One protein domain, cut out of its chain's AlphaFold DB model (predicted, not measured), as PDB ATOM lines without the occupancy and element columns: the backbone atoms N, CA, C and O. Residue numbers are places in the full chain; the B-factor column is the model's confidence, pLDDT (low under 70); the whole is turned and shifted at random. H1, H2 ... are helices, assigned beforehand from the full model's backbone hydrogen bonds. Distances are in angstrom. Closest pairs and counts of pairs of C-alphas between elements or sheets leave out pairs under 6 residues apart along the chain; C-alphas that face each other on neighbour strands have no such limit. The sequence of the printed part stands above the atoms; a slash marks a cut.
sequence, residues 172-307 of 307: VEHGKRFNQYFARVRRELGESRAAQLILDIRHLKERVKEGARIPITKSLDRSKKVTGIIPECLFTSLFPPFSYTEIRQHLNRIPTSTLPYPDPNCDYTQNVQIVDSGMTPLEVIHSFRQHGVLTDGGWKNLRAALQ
ATOM      1  N   VAL A 172      30.398  46.660 -13.797       89.00
ATOM      2  CA  VAL A 172      28.951  46.381 -13.714       89.00
ATOM      3  C   VAL A 172      28.431  45.875 -15.058       89.00
ATOM      4  O   VAL A 172      27.738  44.859 -15.121       89.00
ATOM      5  N   GLU A 173      28.798  46.550 -16.147       88.25
ATOM      6  CA  GLU A 173      28.382  46.140 -17.490       88.25
ATOM      7  C   GLU A 173      29.035  44.808 -17.905       88.25
ATOM      8  O   GLU A 173      28.362  43.952 -18.477       88.25
ATOM      9  N   HIS A 174      30.299  44.575 -17.539       90.69
ATOM     10  CA  HIS A 174      30.981  43.292 -17.740       90.69
ATOM     11  C   HIS A 174      30.243  42.147 -17.042       90.69
ATOM     12  O   HIS A 174      29.936  41.141 -17.680       90.69
ATOM     13  N   GLY A 175      29.895  42.312 -15.759       91.06
ATOM     14  CA  GLY A 175      29.139  41.317 -14.994       91.06
ATOM     15  C   GLY A 175      27.808  40.957 -15.658       91.06
ATOM     16  O   GLY A 175      27.498  39.781 -15.871       91.06
ATOM     17  N   LYS A 176      27.052  41.979 -16.077       90.62
ATOM     18  CA  LYS A 176      25.787  41.820 -16.803       90.62
ATOM     19  C   LYS A 176      25.966  41.059 -18.118       90.62
ATOM     20  O   LYS A 176      25.251  40.084 -18.357       90.62
ATOM     21  N   ARG A 177      26.909  41.481 -18.966       93.00
ATOM     22  CA  ARG A 177      27.159  40.839 -20.265       93.00
ATOM     23  C   ARG A 177      27.644  39.409 -20.107       93.00
ATOM     24  O   ARG A 177      27.179  38.540 -20.835       93.00
ATOM     25  N   PHE A 178      28.515  39.143 -19.136       95.00
ATOM     26  CA  PHE A 178      28.975  37.789 -18.843       95.00
ATOM     27  C   PHE A 178      27.802  36.869 -18.501       95.00
ATOM     28  O   PHE A 178      27.692  35.785 -19.066       95.00
ATOM     29  N   ASN A 179      26.888  37.303 -17.630       93.81
ATOM     30  CA  ASN A 179      25.723  36.499 -17.256       93.81
ATOM     31  C   ASN A 179      24.793  36.237 -18.453       93.81
ATOM     32  O   ASN A 179      24.312  35.118 -18.628       93.81
ATOM     33  N   GLN A 180      24.586  37.235 -19.318       95.12
ATOM     34  CA  GLN A 180      23.823  37.074 -20.562       95.12
ATOM     35  C   GLN A 180      24.498  36.088 -21.525       95.12
ATOM     36  O   GLN A 180      23.842  35.199 -22.069       95.12
ATOM     37  N   TYR A 181      25.814  36.212 -21.695       97.31
ATOM     38  CA  TYR A 181      26.626  35.314 -22.506       97.31
ATOM     39  C   TYR A 181      26.577  33.878 -21.974       97.31
ATOM     40  O   TYR A 181      26.350  32.929 -22.721       97.31
ATOM     41  N   PHE A 182      26.715  33.705 -20.662       96.94
ATOM     42  CA  PHE A 182      26.650  32.404 -20.009       96.94
ATOM     43  C   PHE A 182      25.274  31.746 -20.167       96.94
ATOM     44  O   PHE A 182      25.183  30.569 -20.523       96.94
ATOM     45  N   ALA A 183      24.194  32.514 -19.988       96.12
ATOM     46  CA  ALA A 183      22.834  32.047 -20.242       96.12
ATOM     47  C   ALA A 183      22.638  31.632 -21.710       96.12
ATOM     48  O   ALA A 183      22.010  30.606 -21.985       96.12
ATOM     49  N   ARG A 184      23.226  32.376 -22.658       97.81
ATOM     50  CA  ARG A 184      23.238  32.022 -24.084       97.81
ATOM     51  C   ARG A 184      23.962  30.699 -24.330       97.81
ATOM     52  O   ARG A 184      23.403  29.836 -24.999       97.81
ATOM     53  N   VAL A 185      25.150  30.499 -23.753       98.19
ATOM     54  CA  VAL A 185      25.900  29.232 -23.854       98.19
ATOM     55  C   VAL A 185      25.074  28.062 -23.318       98.19
ATOM     56  O   VAL A 185      24.969  27.048 -24.003       98.19
ATOM     57  N   ARG A 186      24.432  28.202 -22.150       96.00
ATOM     58  CA  ARG A 186      23.546  27.158 -21.598       96.00
ATOM     59  C   ARG A 186      22.404  26.815 -22.551       96.00
ATOM     60  O   ARG A 186      22.146  25.641 -22.797       96.00
ATOM     61  N   ARG A 187      21.736  27.840 -23.087       97.44
ATOM     62  CA  ARG A 187      20.571  27.695 -23.967       97.44
ATOM     63  C   ARG A 187      20.919  27.081 -25.323       97.44
ATOM     64  O   ARG A 187      20.171  26.243 -25.808       97.44
ATOM     65  N   GLU A 188      22.005  27.528 -25.947       98.25
ATOM     66  CA  GLU A 188      22.328  27.203 -27.345       98.25
ATOM     67  C   GLU A 188      23.343  26.064 -27.489       98.25
ATOM     68  O   GLU A 188      23.299  25.338 -28.477       98.25
ATOM     69  N   LEU A 189      24.247  25.886 -26.520       97.56
ATOM     70  CA  LEU A 189      25.323  24.883 -26.565       97.56
ATOM     71  C   LEU A 189      25.197  23.812 -25.468       97.56
ATOM     72  O   LEU A 189      25.982  22.863 -25.439       97.56
ATOM     73  N   GLY A 190      24.214  23.949 -24.576       96.19
ATOM     74  CA  GLY A 190      23.903  22.988 -23.523       96.19
ATOM     75  C   GLY A 190      24.687  23.189 -22.222       96.19
ATOM     76  O   GLY A 190      25.722  23.859 -22.154       96.19
ATOM     77  N   GLU A 191      24.182  22.560 -21.160       95.88
ATOM     78  CA  GLU A 191      24.724  22.680 -19.802       95.88
ATOM     79  C   GLU A 191      26.173  22.208 -19.684       95.88
ATOM     80  O   GLU A 191      26.980  22.868 -19.034       95.88
ATOM     81  N   SER A 192      26.541  21.114 -20.357       95.56
ATOM     82  CA  SER A 192      27.915  20.599 -20.335       95.56
ATOM     83  C   SER A 192      28.915  21.612 -20.897       95.56
ATOM     84  O   SER A 192      29.998  21.780 -20.337       95.56
ATOM     85  N   ARG A 193      28.559  22.339 -21.969       96.88
ATOM     86  CA  ARG A 193      29.441  23.369 -22.538       96.88
ATOM     87  C   ARG A 193      29.556  24.580 -21.618       96.88
ATOM     88  O   ARG A 193      30.650  25.120 -21.475       96.88
ATOM     89  N   ALA A 194      28.459  24.978 -20.977       97.31
ATOM     90  CA  ALA A 194      28.462  26.050 -19.987       97.31
ATOM     91  C   ALA A 194      29.326  25.698 -18.765       97.31
ATOM     92  O   ALA A 194      30.169  26.492 -18.354       97.31
ATOM     93  N   ALA A 195      29.183  24.485 -18.229       96.94
ATOM     94  CA  ALA A 195      30.023  24.007 -17.140       96.94
ATOM     95  C   ALA A 195      31.509  24.009 -17.537       96.94
ATOM     96  O   ALA A 195      32.338  24.526 -16.789       96.94
ATOM     97  N   GLN A 196      31.839  23.523 -18.739       97.44
ATOM     98  CA  GLN A 196      33.216  23.528 -19.233       97.44
ATOM     99  C   GLN A 196      33.788  24.944 -19.374       97.44
ATOM    100  O   GLN A 196      34.938  25.160 -19.014       97.44
ATOM    101  N   LEU A 197      32.999  25.917 -19.845       98.12
ATOM    102  CA  LEU A 197      33.422  27.319 -19.921       98.12
ATOM    103  C   LEU A 197      33.866  27.846 -18.547       98.12
ATOM    104  O   LEU A 197      34.929  28.452 -18.427       98.12
ATOM    105  N   ILE A 198      33.080  27.591 -17.499       97.69
ATOM    106  CA  ILE A 198      33.419  28.036 -16.141       97.69
ATOM    107  C   ILE A 198      34.660  27.317 -15.615       97.69
ATOM    108  O   ILE A 198      35.524  27.959 -15.018       97.69
ATOM    109  N   LEU A 199      34.770  26.009 -15.852       97.12
ATOM    110  CA  LEU A 199      35.942  25.231 -15.455       97.12
ATOM    111  C   LEU A 199      37.212  25.727 -16.152       97.12
ATOM    112  O   LEU A 199      38.223  25.910 -15.481       97.12
ATOM    113  N   ASP A 200      37.156  26.021 -17.450       97.94
ATOM    114  CA  ASP A 200      38.295  26.550 -18.203       97.94
ATOM    115  C   ASP A 200      38.724  27.935 -17.677       97.94
ATOM    116  O   ASP A 200      39.920  28.193 -17.496       97.94
ATOM    117  N   ILE A 201      37.758  28.813 -17.364       97.94
ATOM    118  CA  ILE A 201      38.031  30.125 -16.757       97.94
ATOM    119  C   ILE A 201      38.683  29.960 -15.379       97.94
ATOM    120  O   ILE A 201      39.711  30.591 -15.116       97.94
ATOM    121  N   ARG A 202      38.103  29.131 -14.497       96.38
ATOM    122  CA  ARG A 202      38.642  28.867 -13.149       96.38
ATOM    123  C   ARG A 202      40.051  28.290 -13.236       96.38
ATOM    124  O   ARG A 202      40.951  28.801 -12.578       96.38
ATOM    125  N   HIS A 203      40.265  27.322 -14.125       96.69
ATOM    126  CA  HIS A 203      41.564  26.701 -14.340       96.69
ATOM    127  C   HIS A 203      42.634  27.726 -14.739       96.69
ATOM    128  O   HIS A 203      43.705  27.779 -14.133       96.69
ATOM    129  N   LEU A 204      42.348  28.597 -15.715       97.50
ATOM    130  CA  LEU A 204      43.307  29.629 -16.108       97.50
ATOM    131  C   LEU A 204      43.556  30.632 -14.973       97.50
ATOM    132  O   LEU A 204      44.710  30.987 -14.726       97.50
ATOM    133  N   LYS A 205      42.503  31.061 -14.261       96.25
ATOM    134  CA  LYS A 205      42.610  31.957 -13.095       96.25
ATOM    135  C   LYS A 205      43.497  31.370 -11.997       96.25
ATOM    136  O   LYS A 205      44.358  32.079 -11.479       96.25
ATOM    137  N   GLU A 206      43.334  30.092 -11.673       95.44
ATOM    138  CA  GLU A 206      44.164  29.383 -10.695       95.44
ATOM    139  C   GLU A 206      45.631  29.366 -11.125       95.44
ATOM    140  O   GLU A 206      46.505  29.752 -10.345       95.44
ATOM    141  N   ARG A 207      45.911  29.003 -12.384       95.69
ATOM    142  CA  ARG A 207      47.285  28.942 -12.902       95.69
ATOM    143  C   ARG A 207      47.978  30.303 -12.889       95.69
ATOM    144  O   ARG A 207      49.121  30.392 -12.440       95.69
ATOM    145  N   VAL A 208      47.306  31.371 -13.330       95.81
ATOM    146  CA  VAL A 208      47.900  32.723 -13.284       95.81
ATOM    147  C   VAL A 208      48.030  33.238 -11.854       95.81
ATOM    148  O   VAL A 208      48.984  33.952 -11.545       95.81
ATOM    149  N   LYS A 209      47.110  32.878 -10.953       93.44
ATOM    150  CA  LYS A 209      47.210  33.258  -9.543       93.44
ATOM    151  C   LYS A 209      48.410  32.589  -8.884       93.44
ATOM    152  O   LYS A 209      49.170  33.273  -8.204       93.44
ATOM    153  N   GLU A 210      48.611  31.296  -9.126       93.44
ATOM    154  CA  GLU A 210      49.750  30.544  -8.596       93.44
ATOM    155  C   GLU A 210      51.081  31.059  -9.151       93.44
ATOM    156  O   GLU A 210      52.002  31.326  -8.384       93.44
ATOM    157  N   GLY A 211      51.166  31.320 -10.460       93.75
ATOM    158  CA  GLY A 211      52.374  31.886 -11.072       93.75
ATOM    159  C   GLY A 211      52.727  33.303 -10.589       93.75
ATOM    160  O   GLY A 211      53.879  33.735 -10.695       93.75
ATOM    161  N   ALA A 212      51.765  34.019  -9.997       92.38
ATOM    162  CA  ALA A 212      51.990  35.303  -9.340       92.38
ATOM    163  C   ALA A 212      52.354  35.180  -7.850       92.38
ATOM    164  O   ALA A 212      52.690  36.194  -7.240       92.38
ATOM    165  N   ARG A 213      52.301  33.997  -7.220       92.62
ATOM    166  CA  ARG A 213      52.662  33.856  -5.800       92.62
ATOM    167  C   ARG A 213      54.169  33.937  -5.594       92.62
ATOM    168  O   ARG A 213      54.964  33.295  -6.277       92.62
ATOM    169  N   ILE A 214      54.567  34.688  -4.576       88.50
ATOM    170  CA  ILE A 214      55.933  34.686  -4.060       88.50
ATOM    171  C   ILE A 214      56.119  33.379  -3.270       88.50
ATOM    172  O   ILE A 214      55.376  33.151  -2.311       88.50
ATOM    173  N   PRO A 215      57.096  32.514  -3.616       88.38
ATOM    174  CA  PRO A 215      57.202  31.176  -3.028       88.38
ATOM    175  C   PRO A 215      57.301  31.154  -1.500       88.38
ATOM    176  O   PRO A 215      56.735  30.259  -0.871       88.38
ATOM    177  N   ILE A 216      57.994  32.150  -0.935       87.19
ATOM    178  CA  ILE A 216      58.309  32.260   0.494       87.19
ATOM    179  C   ILE A 216      57.109  32.789   1.283       87.19
ATOM    180  O   ILE A 216      56.660  32.152   2.227       87.19
ATOM    181  N   THR A 217      56.572  33.947   0.896       85.88
ATOM    182  CA  THR A 217      55.514  34.635   1.653       85.88
ATOM    183  C   THR A 217      54.110  34.177   1.273       85.88
ATOM    184  O   THR A 217      53.149  34.554   1.936       85.88
ATOM    185  N   LYS A 218      53.967  33.431   0.168       86.19
ATOM    186  CA  LYS A 218      52.691  33.052  -0.471       86.19
ATOM    187  C   LYS A 218      51.806  34.231  -0.896       86.19
ATOM    188  O   LYS A 218      50.722  34.011  -1.449       86.19
ATOM    189  N   SER A 219      52.274  35.465  -0.700       84.75
ATOM    190  CA  SER A 219      51.616  36.688  -1.144       84.75
ATOM    191  C   SER A 219      51.726  36.844  -2.657       84.75
ATOM    192  O   SER A 219      52.646  36.316  -3.283       84.75
ATOM    193  N   LEU A 220      50.801  37.592  -3.252       84.56
ATOM    194  CA  LEU A 220      50.823  37.867  -4.685       84.56
ATOM    195  C   LEU A 220      51.848  38.957  -5.020       84.56
ATOM    196  O   LEU A 220      51.818  40.048  -4.453       84.56
ATOM    197  N   ASP A 221      52.717  38.667  -5.981       87.88
ATOM    198  CA  ASP A 221      53.551  39.640  -6.676       87.88
ATOM    199  C   ASP A 221      52.669  40.441  -7.641       87.88
ATOM    200  O   ASP A 221      52.251  39.957  -8.699       87.88
ATOM    201  N   ARG A 222      52.369  41.689  -7.265       83.31
ATOM    202  CA  ARG A 222      51.491  42.569  -8.046       83.31
ATOM    203  C   ARG A 222      52.049  42.868  -9.440       83.31
ATOM    204  O   ARG A 222      51.260  43.070 -10.355       83.31
ATOM    205  N   SER A 223      53.371  42.804  -9.635       86.25
ATOM    206  CA  SER A 223      53.985  42.996 -10.956       86.25
ATOM    207  C   SER A 223      53.667  41.857 -11.933       86.25
ATOM    208  O   SER A 223      53.676  42.069 -13.146       86.25
ATOM    209  N   LYS A 224      53.332  40.669 -11.413       90.94
ATOM    210  CA  LYS A 224      52.948  39.464 -12.168       90.94
ATOM    211  C   LYS A 224      51.441  39.214 -12.184       90.94
ATOM    212  O   LYS A 224      50.990  38.227 -12.770       90.94
ATOM    213  N   LYS A 225      50.655  40.066 -11.520       88.81
ATOM    214  CA  LYS A 225      49.210  39.886 -11.381       88.81
ATOM    215  C   LYS A 225      48.541  39.938 -12.754       88.81
ATOM    216  O   LYS A 225      48.732  40.876 -13.521       88.81
ATOM    217  N   VAL A 226      47.716  38.932 -13.024       91.75
ATOM    218  CA  VAL A 226      46.749  38.929 -14.123       91.75
ATOM    219  C   VAL A 226      45.385  39.163 -13.491       91.75
ATOM    220  O   VAL A 226      44.951  38.378 -12.647       91.75
ATOM    221  N   THR A 227      44.724  40.264 -13.837       88.69
ATOM    222  CA  THR A 227      43.382  40.565 -13.319       88.69
ATOM    223  C   THR A 227      42.402  39.486 -13.769       88.69
ATOM    224  O   THR A 227      42.420  39.089 -14.932       88.69
ATOM    225  N   GLY A 228      41.524  39.020 -12.872       89.19
ATOM    226  CA  GLY A 228      40.600  37.912 -13.147       89.19
ATOM    227  C   GLY A 228      39.664  38.140 -14.342       89.19
ATOM    228  O   GLY A 228      39.258  37.173 -14.982       89.19
ATOM    229  N   ILE A 229      39.394  39.401 -14.694       90.06
ATOM    230  CA  ILE A 229      38.623  39.768 -15.886       90.06
ATOM    231  C   ILE A 229      39.313  39.353 -17.195       90.06
ATOM    232  O   ILE A 229      38.635  39.055 -18.170       90.06
ATOM    233  N   ILE A 230      40.651  39.282 -17.227       93.56
ATOM    234  CA  ILE A 230      41.400  38.938 -18.441       93.56
ATOM    235  C   ILE A 230      41.078  37.500 -18.876       93.56
ATOM    236  O   ILE A 230      40.637  37.336 -20.012       93.56
ATOM    237  N   PRO A 231      41.213  36.467 -18.012       96.31
ATOM    238  CA  PRO A 231      40.700  35.135 -18.312       96.31
ATOM    239  C   PRO A 231      39.241  35.144 -18.777       96.31
ATOM    240  O   PRO A 231      38.962  34.620 -19.845       96.31
ATOM    241  N   GLU A 232      38.324  35.783 -18.045       95.94
ATOM    242  CA  GLU A 232      36.901  35.811 -18.421       95.94
ATOM    243  C   GLU A 232      36.692  36.335 -19.851       95.94
ATOM    244  O   GLU A 232      36.032  35.684 -20.661       95.94
ATOM    245  N   CYS A 233      37.310  37.464 -20.195       95.44
ATOM    246  CA  CYS A 233      37.214  38.072 -21.518       95.44
ATOM    247  C   CYS A 233      37.860  37.227 -22.623       95.44
ATOM    248  O   CYS A 233      37.344  37.190 -23.737       95.44
ATOM    249  N   LEU A 234      38.951  36.506 -22.341       96.75
ATOM    250  CA  LEU A 234      39.558  35.608 -23.330       96.75
ATOM    251  C   LEU A 234      38.588  34.499 -23.755       96.75
ATOM    252  O   LEU A 234      38.494  34.197 -24.941       96.75
ATOM    253  N   PHE A 235      37.839  33.933 -22.807       97.81
ATOM    254  CA  PHE A 235      36.885  32.857 -23.081       97.81
ATOM    255  C   PHE A 235      35.533  33.337 -23.626       97.81
ATOM    256  O   PHE A 235      34.812  32.555 -24.245       97.81
ATOM    257  N   THR A 236      35.174  34.602 -23.393       96.94
ATOM    258  CA  THR A 236      33.836  35.144 -23.701       96.94
ATOM    259  C   THR A 236      33.828  36.221 -24.787       96.94
ATOM    260  O   THR A 236      32.783  36.802 -25.056       96.94
ATOM    261  N   SER A 237      34.965  36.481 -25.435       95.75
ATOM    262  CA  SER A 237      35.101  37.494 -26.495       95.75
ATOM    263  C   SER A 237      34.361  37.167 -27.796       95.75
ATOM    264  O   SER A 237      33.981  38.078 -28.529       95.75
ATOM    265  N   LEU A 238      34.117  35.886 -28.069       96.06
ATOM    266  CA  LEU A 238      33.444  35.390 -29.269       96.06
ATOM    267  C   LEU A 238      32.473  34.274 -28.884       96.06
ATOM    268  O   LEU A 238      32.832  33.439 -28.058       96.06
ATOM    269  N   PHE A 239      31.297  34.224 -29.517       96.44
ATOM    270  CA  PHE A 239      30.377  33.088 -29.446       96.44
ATOM    271  C   PHE A 239      30.469  32.199 -30.705       96.44
ATOM    272  O   PHE A 239      30.328  32.731 -31.810       96.44
ATOM    273  N   PRO A 240      30.589  30.857 -30.590       96.62
ATOM    274  CA  PRO A 240      30.772  30.057 -29.370       96.62
ATOM    275  C   PRO A 240      32.073  30.368 -28.610       96.62
ATOM    276  O   PRO A 240      33.046  30.769 -29.245       96.62
ATOM    277  N   PRO A 241      32.126  30.134 -27.279       97.19
ATOM    278  CA  PRO A 241      33.316  30.430 -26.486       97.19
ATOM    279  C   PRO A 241      34.493  29.578 -26.943       97.19
ATOM    280  O   PRO A 241      34.309  28.395 -27.254       97.19
ATOM    281  N   PHE A 242      35.698  30.138 -26.878       95.88
ATOM    282  CA  PHE A 242      36.923  29.363 -27.040       95.88
ATOM    283  C   PHE A 242      37.051  28.308 -25.933       95.88
ATOM    284  O   PHE A 242      36.597  28.486 -24.806       95.88
ATOM    285  N   SER A 243      37.672  27.181 -26.247       95.00
ATOM    286  CA  SER A 243      38.221  26.245 -25.270       95.00
ATOM    287  C   SER A 243      39.589  26.710 -24.776       95.00
ATOM    288  O   SER A 243      40.286  27.495 -25.430       95.00
ATOM    289  N   TYR A 244      40.024  26.149 -23.650       95.00
ATOM    290  CA  TYR A 244      41.376  26.371 -23.137       95.00
ATOM    291  C   TYR A 244      42.463  26.080 -24.191       95.00
ATOM    292  O   TYR A 244      43.420  26.841 -24.355       95.00
ATOM    293  N   THR A 245      42.298  24.995 -24.955       94.19
ATOM    294  CA  THR A 245      43.239  24.592 -26.011       94.19
ATOM    295  C   THR A 245      43.302  25.611 -27.145       94.19
ATOM    296  O   THR A 245      44.399  25.905 -27.623       94.19
ATOM    297  N   GLU A 246      42.165  26.168 -27.564       94.88
ATOM    298  CA  GLU A 246      42.126  27.190 -28.612       94.88
ATOM    299  C   GLU A 246      42.811  28.475 -28.144       94.88
ATOM    300  O   GLU A 246      43.708  28.960 -28.833       94.88
ATOM    301  N   ILE A 247      42.505  28.973 -26.937       95.69
ATOM    302  CA  ILE A 247      43.199  30.147 -26.374       95.69
ATOM    303  C   ILE A 247      44.706  29.906 -26.324       95.69
ATOM    304  O   ILE A 247      45.488  30.758 -26.753       95.69
ATOM    305  N   ARG A 248      45.132  28.726 -25.858       94.19
ATOM    306  CA  ARG A 248      46.545  28.341 -25.843       94.19
ATOM    307  C   ARG A 248      47.164  28.403 -27.240       94.19
ATOM    308  O   ARG A 248      48.255  28.945 -27.398       94.19
ATOM    309  N   GLN A 249      46.503  27.847 -28.252       91.69
ATOM    310  CA  GLN A 249      47.002  27.851 -29.631       91.69
ATOM    311  C   GLN A 249      47.098  29.268 -30.206       91.69
ATOM    312  O   GLN A 249      48.108  29.589 -30.837       91.69
ATOM    313  N   HIS A 250      46.094  30.111 -29.945       89.88
ATOM    314  CA  HIS A 250      46.088  31.508 -30.363       89.88
ATOM    315  C   HIS A 250      47.240  32.288 -29.723       89.88
ATOM    316  O   HIS A 250      47.965  32.986 -30.428       89.88
ATOM    317  N   LEU A 251      47.448  32.144 -28.411       91.06
ATOM    318  CA  LEU A 251      48.374  32.989 -27.652       91.06
ATOM    319  C   LEU A 251      49.823  32.481 -27.608       91.06
ATOM    320  O   LEU A 251      50.749  33.290 -27.519       91.06
ATOM    321  N   ASN A 252      50.077  31.172 -27.724       82.81
ATOM    322  CA  ASN A 252      51.438  30.631 -27.583       82.81
ATOM    323  C   ASN A 252      52.411  31.092 -28.673       82.81
ATOM    324  O   ASN A 252      53.622  31.111 -28.435       82.81
ATOM    325  N   ARG A 253      51.899  31.483 -29.843       77.62
ATOM    326  CA  ARG A 253      52.703  31.891 -31.004       77.62
ATOM    327  C   ARG A 253      52.971  33.393 -31.071       77.62
ATOM    328  O   ARG A 253      53.644  33.830 -31.995       77.62
ATOM    329  N   ILE A 254      52.474  34.170 -30.109       81.19
ATOM    330  CA  ILE A 254      52.524  35.634 -30.148       81.19
ATOM    331  C   ILE A 254      53.852  36.121 -29.549       81.19
ATOM    332  O   ILE A 254      54.113  35.891 -28.358       81.19
ATOM    333  N   PRO A 255      54.731  36.768 -30.339       78.69
ATOM    334  CA  PRO A 255      55.947  37.374 -29.816       78.69
ATOM    335  C   PRO A 255      55.599  38.541 -28.890       78.69
ATOM    336  O   PRO A 255      54.734  39.350 -29.197       78.69
ATOM    337  N   THR A 256      56.308  38.693 -27.770       75.50
ATOM    338  CA  THR A 256      56.070  39.826 -26.854       75.50
ATOM    339  C   THR A 256      56.263  41.183 -27.542       75.50
ATOM    340  O   THR A 256      55.616  42.151 -27.163       75.50
ATOM    341  N   SER A 257      57.108  41.246 -28.575       78.69
ATOM    342  CA  SER A 257      57.367  42.453 -29.366       78.69
ATOM    343  C   SER A 257      56.167  42.954 -30.172       78.69
ATOM    344  O   SER A 257      56.217  44.080 -30.652       78.69
ATOM    345  N   THR A 258      55.109  42.154 -30.346       83.44
ATOM    346  CA  THR A 258      53.901  42.591 -31.063       83.44
ATOM    347  C   THR A 258      52.873  43.248 -30.149       83.44
ATOM    348  O   THR A 258      51.892  43.785 -30.650       83.44
ATOM    349  N   LEU A 259      53.065  43.192 -28.825       87.44
ATOM    350  CA  LEU A 259      52.119  43.769 -27.877       87.44
ATOM    351  C   LEU A 259      52.288  45.289 -27.785       87.44
ATOM    352  O   LEU A 259      53.422  45.760 -27.679       87.44
ATOM    353  N   PRO A 260      51.184  46.056 -27.739       87.81
ATOM    354  CA  PRO A 260      51.267  47.496 -27.572       87.81
ATOM    355  C   PRO A 260      51.831  47.858 -26.192       87.81
ATOM    356  O   PRO A 260      51.700  47.107 -25.212       87.81
ATOM    357  N   TYR A 261      52.455  49.033 -26.130       86.38
ATOM    358  CA  TYR A 261      52.760  49.693 -24.867       86.38
ATOM    359  C   TYR A 261      51.472  50.261 -24.253       86.38
ATOM    360  O   TYR A 261      50.568  50.634 -25.004       86.38
ATOM    361  N   PRO A 262      51.378  50.335 -22.913       84.06
ATOM    362  CA  PRO A 262      50.288  51.043 -22.258       84.06
ATOM    363  C   PRO A 262      50.224  52.494 -22.738       84.06
ATOM    364  O   PRO A 262      51.243  53.188 -22.739       84.06
ATOM    365  N   ASP A 263      49.040  52.943 -23.142       81.12
ATOM    366  CA  ASP A 263      48.793  54.341 -23.464       81.12
ATOM    367  C   ASP A 263      48.624  55.116 -22.144       81.12
ATOM    368  O   ASP A 263      47.690  54.835 -21.387       81.12
ATOM    369  N   PRO A 264      49.520  56.070 -21.826       74.31
ATOM    370  CA  PRO A 264      49.473  56.810 -20.566       74.31
ATOM    371  C   PRO A 264      48.237  57.712 -20.436       74.31
ATOM    372  O   PRO A 264      47.940  58.154 -19.330       74.31
ATOM    373  N   ASN A 265      47.524  57.984 -21.534       74.31
ATOM    374  CA  ASN A 265      46.292  58.778 -21.537       74.31
ATOM    375  C   ASN A 265      45.031  57.909 -21.472       74.31
ATOM    376  O   ASN A 265      43.916  58.429 -21.531       74.31
ATOM    377  N   CYS A 266      45.191  56.589 -21.404       69.75
ATOM    378  CA  CYS A 266      44.074  55.671 -21.428       69.75
ATOM    379  C   CYS A 266      43.374  55.625 -20.065       69.75
ATOM    380  O   CYS A 266      43.979  55.270 -19.051       69.75
ATOM    381  N   ASP A 267      42.088  55.977 -20.042       65.69
ATOM    382  CA  ASP A 267      41.269  55.905 -18.836       65.69
ATOM    383  C   ASP A 267      40.899  54.449 -18.533       65.69
ATOM    384  O   ASP A 267      39.940  53.888 -19.068       65.69
ATOM    385  N   TYR A 268      41.657  53.841 -17.624       59.62
ATOM    386  CA  TYR A 268      41.441  52.456 -17.221       59.62
ATOM    387  C   TYR A 268      40.092  52.242 -16.491       59.62
ATOM    388  O   TYR A 268      39.669  51.097 -16.300       59.62
ATOM    389  N   THR A 269      39.399  53.313 -16.074       56.84
ATOM    390  CA  THR A 269      38.076  53.233 -15.428       56.84
ATOM    391  C   THR A 269      36.929  53.046 -16.426       56.84
ATOM    392  O   THR A 269      35.828  52.661 -16.029       56.84
ATOM    393  N   GLN A 270      37.187  53.217 -17.728       59.69
ATOM    394  CA  GLN A 270      36.195  53.056 -18.800       59.69
ATOM    395  C   GLN A 270      36.256  51.688 -19.502       59.69
ATOM    396  O   GLN A 270      35.594  51.471 -20.516       59.69
ATOM    397  N   ASN A 271      37.049  50.746 -18.990       64.50
ATOM    398  CA  ASN A 271      37.618  49.692 -19.824       64.50
ATOM    399  C   ASN A 271      36.652  48.715 -20.520       64.50
ATOM    400  O   ASN A 271      35.858  48.015 -19.906       64.50
ATOM    401  N   VAL A 272      36.870  48.626 -21.835       63.88
ATOM    402  CA  VAL A 272      36.668  47.531 -22.797       63.88
ATOM    403  C   VAL A 272      35.519  46.557 -22.524       63.88
ATOM    404  O   VAL A 272      35.635  45.561 -21.810       63.88
ATOM    405  N   GLN A 273      34.426  46.779 -23.242       83.56
ATOM    406  CA  GLN A 273      33.336  45.819 -23.357       83.56
ATOM    407  C   GLN A 273      33.730  44.681 -24.311       83.56
ATOM    408  O   GLN A 273      33.525  44.782 -25.519       83.56
ATOM    409  N   ILE A 274      34.341  43.619 -23.771       90.38
ATOM    410  CA  ILE A 274      34.891  42.503 -24.567       90.38
ATOM    411  C   ILE A 274      33.917  41.334 -24.710       90.38
ATOM    412  O   ILE A 274      33.974  40.622 -25.705       90.38
ATOM    413  N   VAL A 275      33.030  41.108 -23.742       93.25
ATOM    414  CA  VAL A 275      32.101  39.972 -23.805       93.25
ATOM    415  C   VAL A 275      31.229  40.074 -25.063       93.25
ATOM    416  O   VAL A 275      30.550  41.085 -25.256       93.25
ATOM    417  N   ASP A 276      31.259  39.024 -25.886       93.44
ATOM    418  CA  ASP A 276      30.590  38.913 -27.193       93.44
ATOM    419  C   ASP A 276      30.939  40.051 -28.174       93.44
ATOM    420  O   ASP A 276      30.116  40.464 -28.988       93.44
ATOM    421  N   SER A 277      32.152  40.611 -28.085       93.06
ATOM    422  CA  SER A 277      32.588  41.721 -28.944       93.06
ATOM    423  C   SER A 277      33.036  41.288 -30.343       93.06
ATOM    424  O   SER A 277      33.225  42.137 -31.212       93.06
ATOM    425  N   GLY A 278      33.246  39.989 -30.561       93.81
ATOM    426  CA  GLY A 278      33.825  39.450 -31.791       93.81
ATOM    427  C   GLY A 278      35.355  39.494 -31.834       93.81
ATOM    428  O   GLY A 278      35.939  39.108 -32.844       93.81
ATOM    429  N   MET A 279      36.008  39.948 -30.760       93.94
ATOM    430  CA  MET A 279      37.467  40.017 -30.684       93.94
ATOM    431  C   MET A 279      38.093  38.620 -30.625       93.94
ATOM    432  O   MET A 279      37.641  37.725 -29.914       93.94
ATOM    433  N   THR A 280      39.209  38.457 -31.320       94.06
ATOM    434  CA  THR A 280      40.111  37.316 -31.161       94.06
ATOM    435  C   THR A 280      40.867  37.397 -29.827       94.06
ATOM    436  O   THR A 280      41.059  38.491 -29.286       94.06
ATOM    437  N   PRO A 281      41.418  36.280 -29.310       94.38
ATOM    438  CA  PRO A 281      42.217  36.307 -28.084       94.38
ATOM    439  C   PRO A 281      43.396  37.292 -28.140       94.38
ATOM    440  O   PRO A 281      43.738  37.897 -27.129       94.38
ATOM    441  N   LEU A 282      44.007  37.490 -29.314       92.69
ATOM    442  CA  LEU A 282      45.089  38.463 -29.491       92.69
ATOM    443  C   LEU A 282      44.593  39.905 -29.312       92.69
ATOM    444  O   LEU A 282      45.239  40.684 -28.614       92.69
ATOM    445  N   GLU A 283      43.449  40.251 -29.903       92.88
ATOM    446  CA  GLU A 283      42.848  41.586 -29.781       92.88
ATOM    447  C   GLU A 283      42.434  41.885 -28.337       92.88
ATOM    448  O   GLU A 283      42.654  42.995 -27.852       92.88
ATOM    449  N   VAL A 284      41.942  40.878 -27.608       93.50
ATOM    450  CA  VAL A 284      41.681  40.977 -26.164       93.50
ATOM    451  C   VAL A 284      42.956  41.338 -25.397       93.50
ATOM    452  O   VAL A 284      42.957  42.279 -24.600       93.50
ATOM    453  N   ILE A 285      44.064  40.632 -25.651       93.81
ATOM    454  CA  ILE A 285      45.354  40.928 -25.012       93.81
ATOM    455  C   ILE A 285      45.855  42.320 -25.399       93.81
ATOM    456  O   ILE A 285      46.290  43.063 -24.522       93.81
ATOM    457  N   HIS A 286      45.773  42.699 -26.675       92.00
ATOM    458  CA  HIS A 286      46.155  44.033 -27.141       92.00
ATOM    459  C   HIS A 286      45.377  45.126 -26.418       92.00
ATOM    460  O   HIS A 286      45.981  46.079 -25.928       92.00
ATOM    461  N   SER A 287      44.067  44.944 -26.278       90.06
ATOM    462  CA  SER A 287      43.217  45.893 -25.577       90.06
ATOM    463  C   SER A 287      43.639  46.040 -24.111       90.06
ATOM    464  O   SER A 287      43.969  47.140 -23.671       90.06
ATOM    465  N   PHE A 288      43.771  44.944 -23.358       90.31
ATOM    466  CA  PHE A 288      44.204  45.026 -21.955       90.31
ATOM    467  C   PHE A 288      45.621  45.584 -21.771       90.31
ATOM    468  O   PHE A 288      45.903  46.207 -20.747       90.31
ATOM    469  N   ARG A 289      46.517  45.371 -22.741       89.38
ATOM    470  CA  ARG A 289      47.861  45.963 -22.763       89.38
ATOM    471  C   ARG A 289      47.812  47.471 -22.958       89.38
ATOM    472  O   ARG A 289      48.429  48.193 -22.180       89.38
ATOM    473  N   GLN A 290      47.057  47.931 -23.953       88.38
ATOM    474  CA  GLN A 290      46.914  49.350 -24.272       88.38
ATOM    475  C   GLN A 290      46.314  50.135 -23.099       88.38
ATOM    476  O   GLN A 290      46.795  51.219 -22.795       88.38
ATOM    477  N   HIS A 291      45.350  49.556 -22.379       84.75
ATOM    478  CA  HIS A 291      44.719  50.190 -21.215       84.75
ATOM    479  C   HIS A 291      45.506  49.994 -19.900       84.75
ATOM    480  O   HIS A 291      44.985  50.254 -18.817       84.75
ATOM    481  N   GLY A 292      46.733  49.457 -19.953       83.75
ATOM    482  CA  GLY A 292      47.592  49.267 -18.777       83.75
ATOM    483  C   GLY A 292      47.118  48.211 -17.767       83.75
ATOM    484  O   GLY A 292      47.733  48.053 -16.715       83.75
ATOM    485  N   VAL A 293      46.063  47.450 -18.076       86.19
ATOM    486  CA  VAL A 293      45.504  46.403 -17.198       86.19
ATOM    487  C   VAL A 293      46.413  45.175 -17.142       86.19
ATOM    488  O   VAL A 293      46.486  44.497 -16.116       86.19
ATOM    489  N   LEU A 294      47.113  44.877 -18.241       89.00
ATOM    490  CA  LEU A 294      48.061  43.768 -18.333       89.00
ATOM    491  C   LEU A 294      49.508  44.278 -18.370       89.00
ATOM    492  O   LEU A 294      49.990  44.782 -19.383       89.00
ATOM    493  N   THR A 295      50.249  44.081 -17.284       88.88
ATOM    494  CA  THR A 295      51.678  44.429 -17.216       88.88
ATOM    495  C   THR A 295      52.548  43.430 -17.988       88.88
ATOM    496  O   THR A 295      52.096  42.351 -18.379       88.88
ATOM    497  N   ASP A 296      53.832  43.747 -18.192       89.75
ATOM    498  CA  ASP A 296      54.791  42.807 -18.797       89.75
ATOM    499  C   ASP A 296      54.951  41.530 -17.965       89.75
ATOM    500  O   ASP A 296      55.014  40.424 -18.509       89.75
ATOM    501  N   GLY A 297      55.016  41.675 -16.638       91.25
ATOM    502  CA  GLY A 297      55.071  40.542 -15.717       91.25
ATOM    503  C   GLY A 297      53.787  39.716 -15.768       91.25
ATOM    504  O   GLY A 297      53.861  38.490 -15.828       91.25
ATOM    505  N   GLY A 298      52.626  40.376 -15.830       93.12
ATOM    506  CA  GLY A 298      51.328  39.732 -16.019       93.12
ATOM    507  C   GLY A 298      51.246  38.957 -17.334       93.12
ATOM    508  O   GLY A 298      50.809  37.812 -17.338       93.12
ATOM    509  N   TRP A 299      51.738  39.515 -18.445       93.44
ATOM    510  CA  TRP A 299      51.780  38.808 -19.729       93.44
ATOM    511  C   TRP A 299      52.674  37.566 -19.681       93.44
ATOM    512  O   TRP A 299      52.264  36.489 -20.115       93.44
ATOM    513  N   LYS A 300      53.884  37.685 -19.118       93.00
ATOM    514  CA  LYS A 300      54.793  36.539 -18.946       93.00
ATOM    515  C   LYS A 300      54.140  35.435 -18.116       93.00
ATOM    516  O   LYS A 300      54.218  34.267 -18.487       93.00
ATOM    517  N   ASN A 301      53.472  35.817 -17.030       95.19
ATOM    518  CA  ASN A 301      52.742  34.898 -16.168       95.19
ATOM    519  C   ASN A 301      51.569  34.227 -16.906       95.19
ATOM    520  O   ASN A 301      51.449  33.006 -16.881       95.19
ATOM    521  N   LEU A 302      50.763  34.993 -17.648       95.75
ATOM    522  CA  LEU A 302      49.669  34.459 -18.465       95.75
ATOM    523  C   LEU A 302      50.164  33.448 -19.506       95.75
ATOM    524  O   LEU A 302      49.582  32.376 -19.644       95.75
ATOM    525  N   ARG A 303      51.259  33.747 -20.215       93.12
ATOM    526  CA  ARG A 303      51.852  32.800 -21.171       93.12
ATOM    527  C   ARG A 303      52.324  31.517 -20.500       93.12
ATOM    528  O   ARG A 303      52.067  30.444 -21.031       93.12
ATOM    529  N   ALA A 304      52.999  31.620 -19.357       93.12
ATOM    530  CA  ALA A 304      53.446  30.449 -18.604       93.12
ATOM    531  C   ALA A 304      52.258  29.609 -18.109       93.12
ATOM    532  O   ALA A 304      52.298  28.383 -18.151       93.12
ATOM    533  N   ALA A 305      51.170  30.265 -17.700       94.50
ATOM    534  CA  ALA A 305      49.931  29.601 -17.327       94.50
ATOM    535  C   ALA A 305      49.256  28.889 -18.503       94.50
ATOM    536  O   ALA A 305      48.514  27.955 -18.263       94.50
ATOM    537  N   LEU A 306      49.510  29.277 -19.754       93.31
ATOM    538  CA  LEU A 306      48.941  28.624 -20.936       93.31
ATOM    539  C   LEU A 306      49.806  27.483 -21.489       93.31
ATOM    540  O   LEU A 306      49.321  26.738 -22.337       93.31
ATOM    541  N   GLN A 307      51.052  27.317 -21.038       87.62
ATOM    542  CA  GLN A 307      51.932  26.212 -21.453       87.62
ATOM    543  C   GLN A 307      51.500  24.887 -20.820       87.62
ATOM    544  O   GLN A 307      51.433  23.894 -21.579       87.62
TER     545      GLN A 307
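This is residues 172 to 307 of the 307 residues of an uncharacterized protein of Anaerolineales bacterium (UniProt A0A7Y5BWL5). Short H3 forms the core, with long H2, H4 and H5 packed round it; H1 makes a V with H2 at one end, and H6 bridges H2 and H4. The printed part has 136 residues with six named helices, H1 to H6, and no named strand: all helix, compact, radius of gyration of the C-alphas 14.8 A, spans 42 by 36 by 30 A. Helix packing is mostly crossed.

Start at H1, residues 172 to 189; its residues 182 to 186 alone touch H2, residues 191 to 211, closest C-alphas Arg 186 and Ala 194, 5.3 A. H3, residues 229 to 236, makes a helical hairpin with H2. H5, residues 281 to 290, touches H3 at a shallow tilt of 27 degrees, closest C-alphas Pro 281 and Leu 234, 5.5 A. H4, residues 244 to 252, touches H6, residues 296 to 306. In the six helices every O i to N i+4 pair is within hydrogen-bond range.

Find C-alpha 172 at (28.951, 46.381, -13.714); H1 runs 25.3 A, H2 30.4 A. H6 ends at (48.941, 28.624, -20.936).

The printed part has no cut. Links H2 to H3 and H4 to H5 are long; residues 266 to 272 are under pLDDT 70.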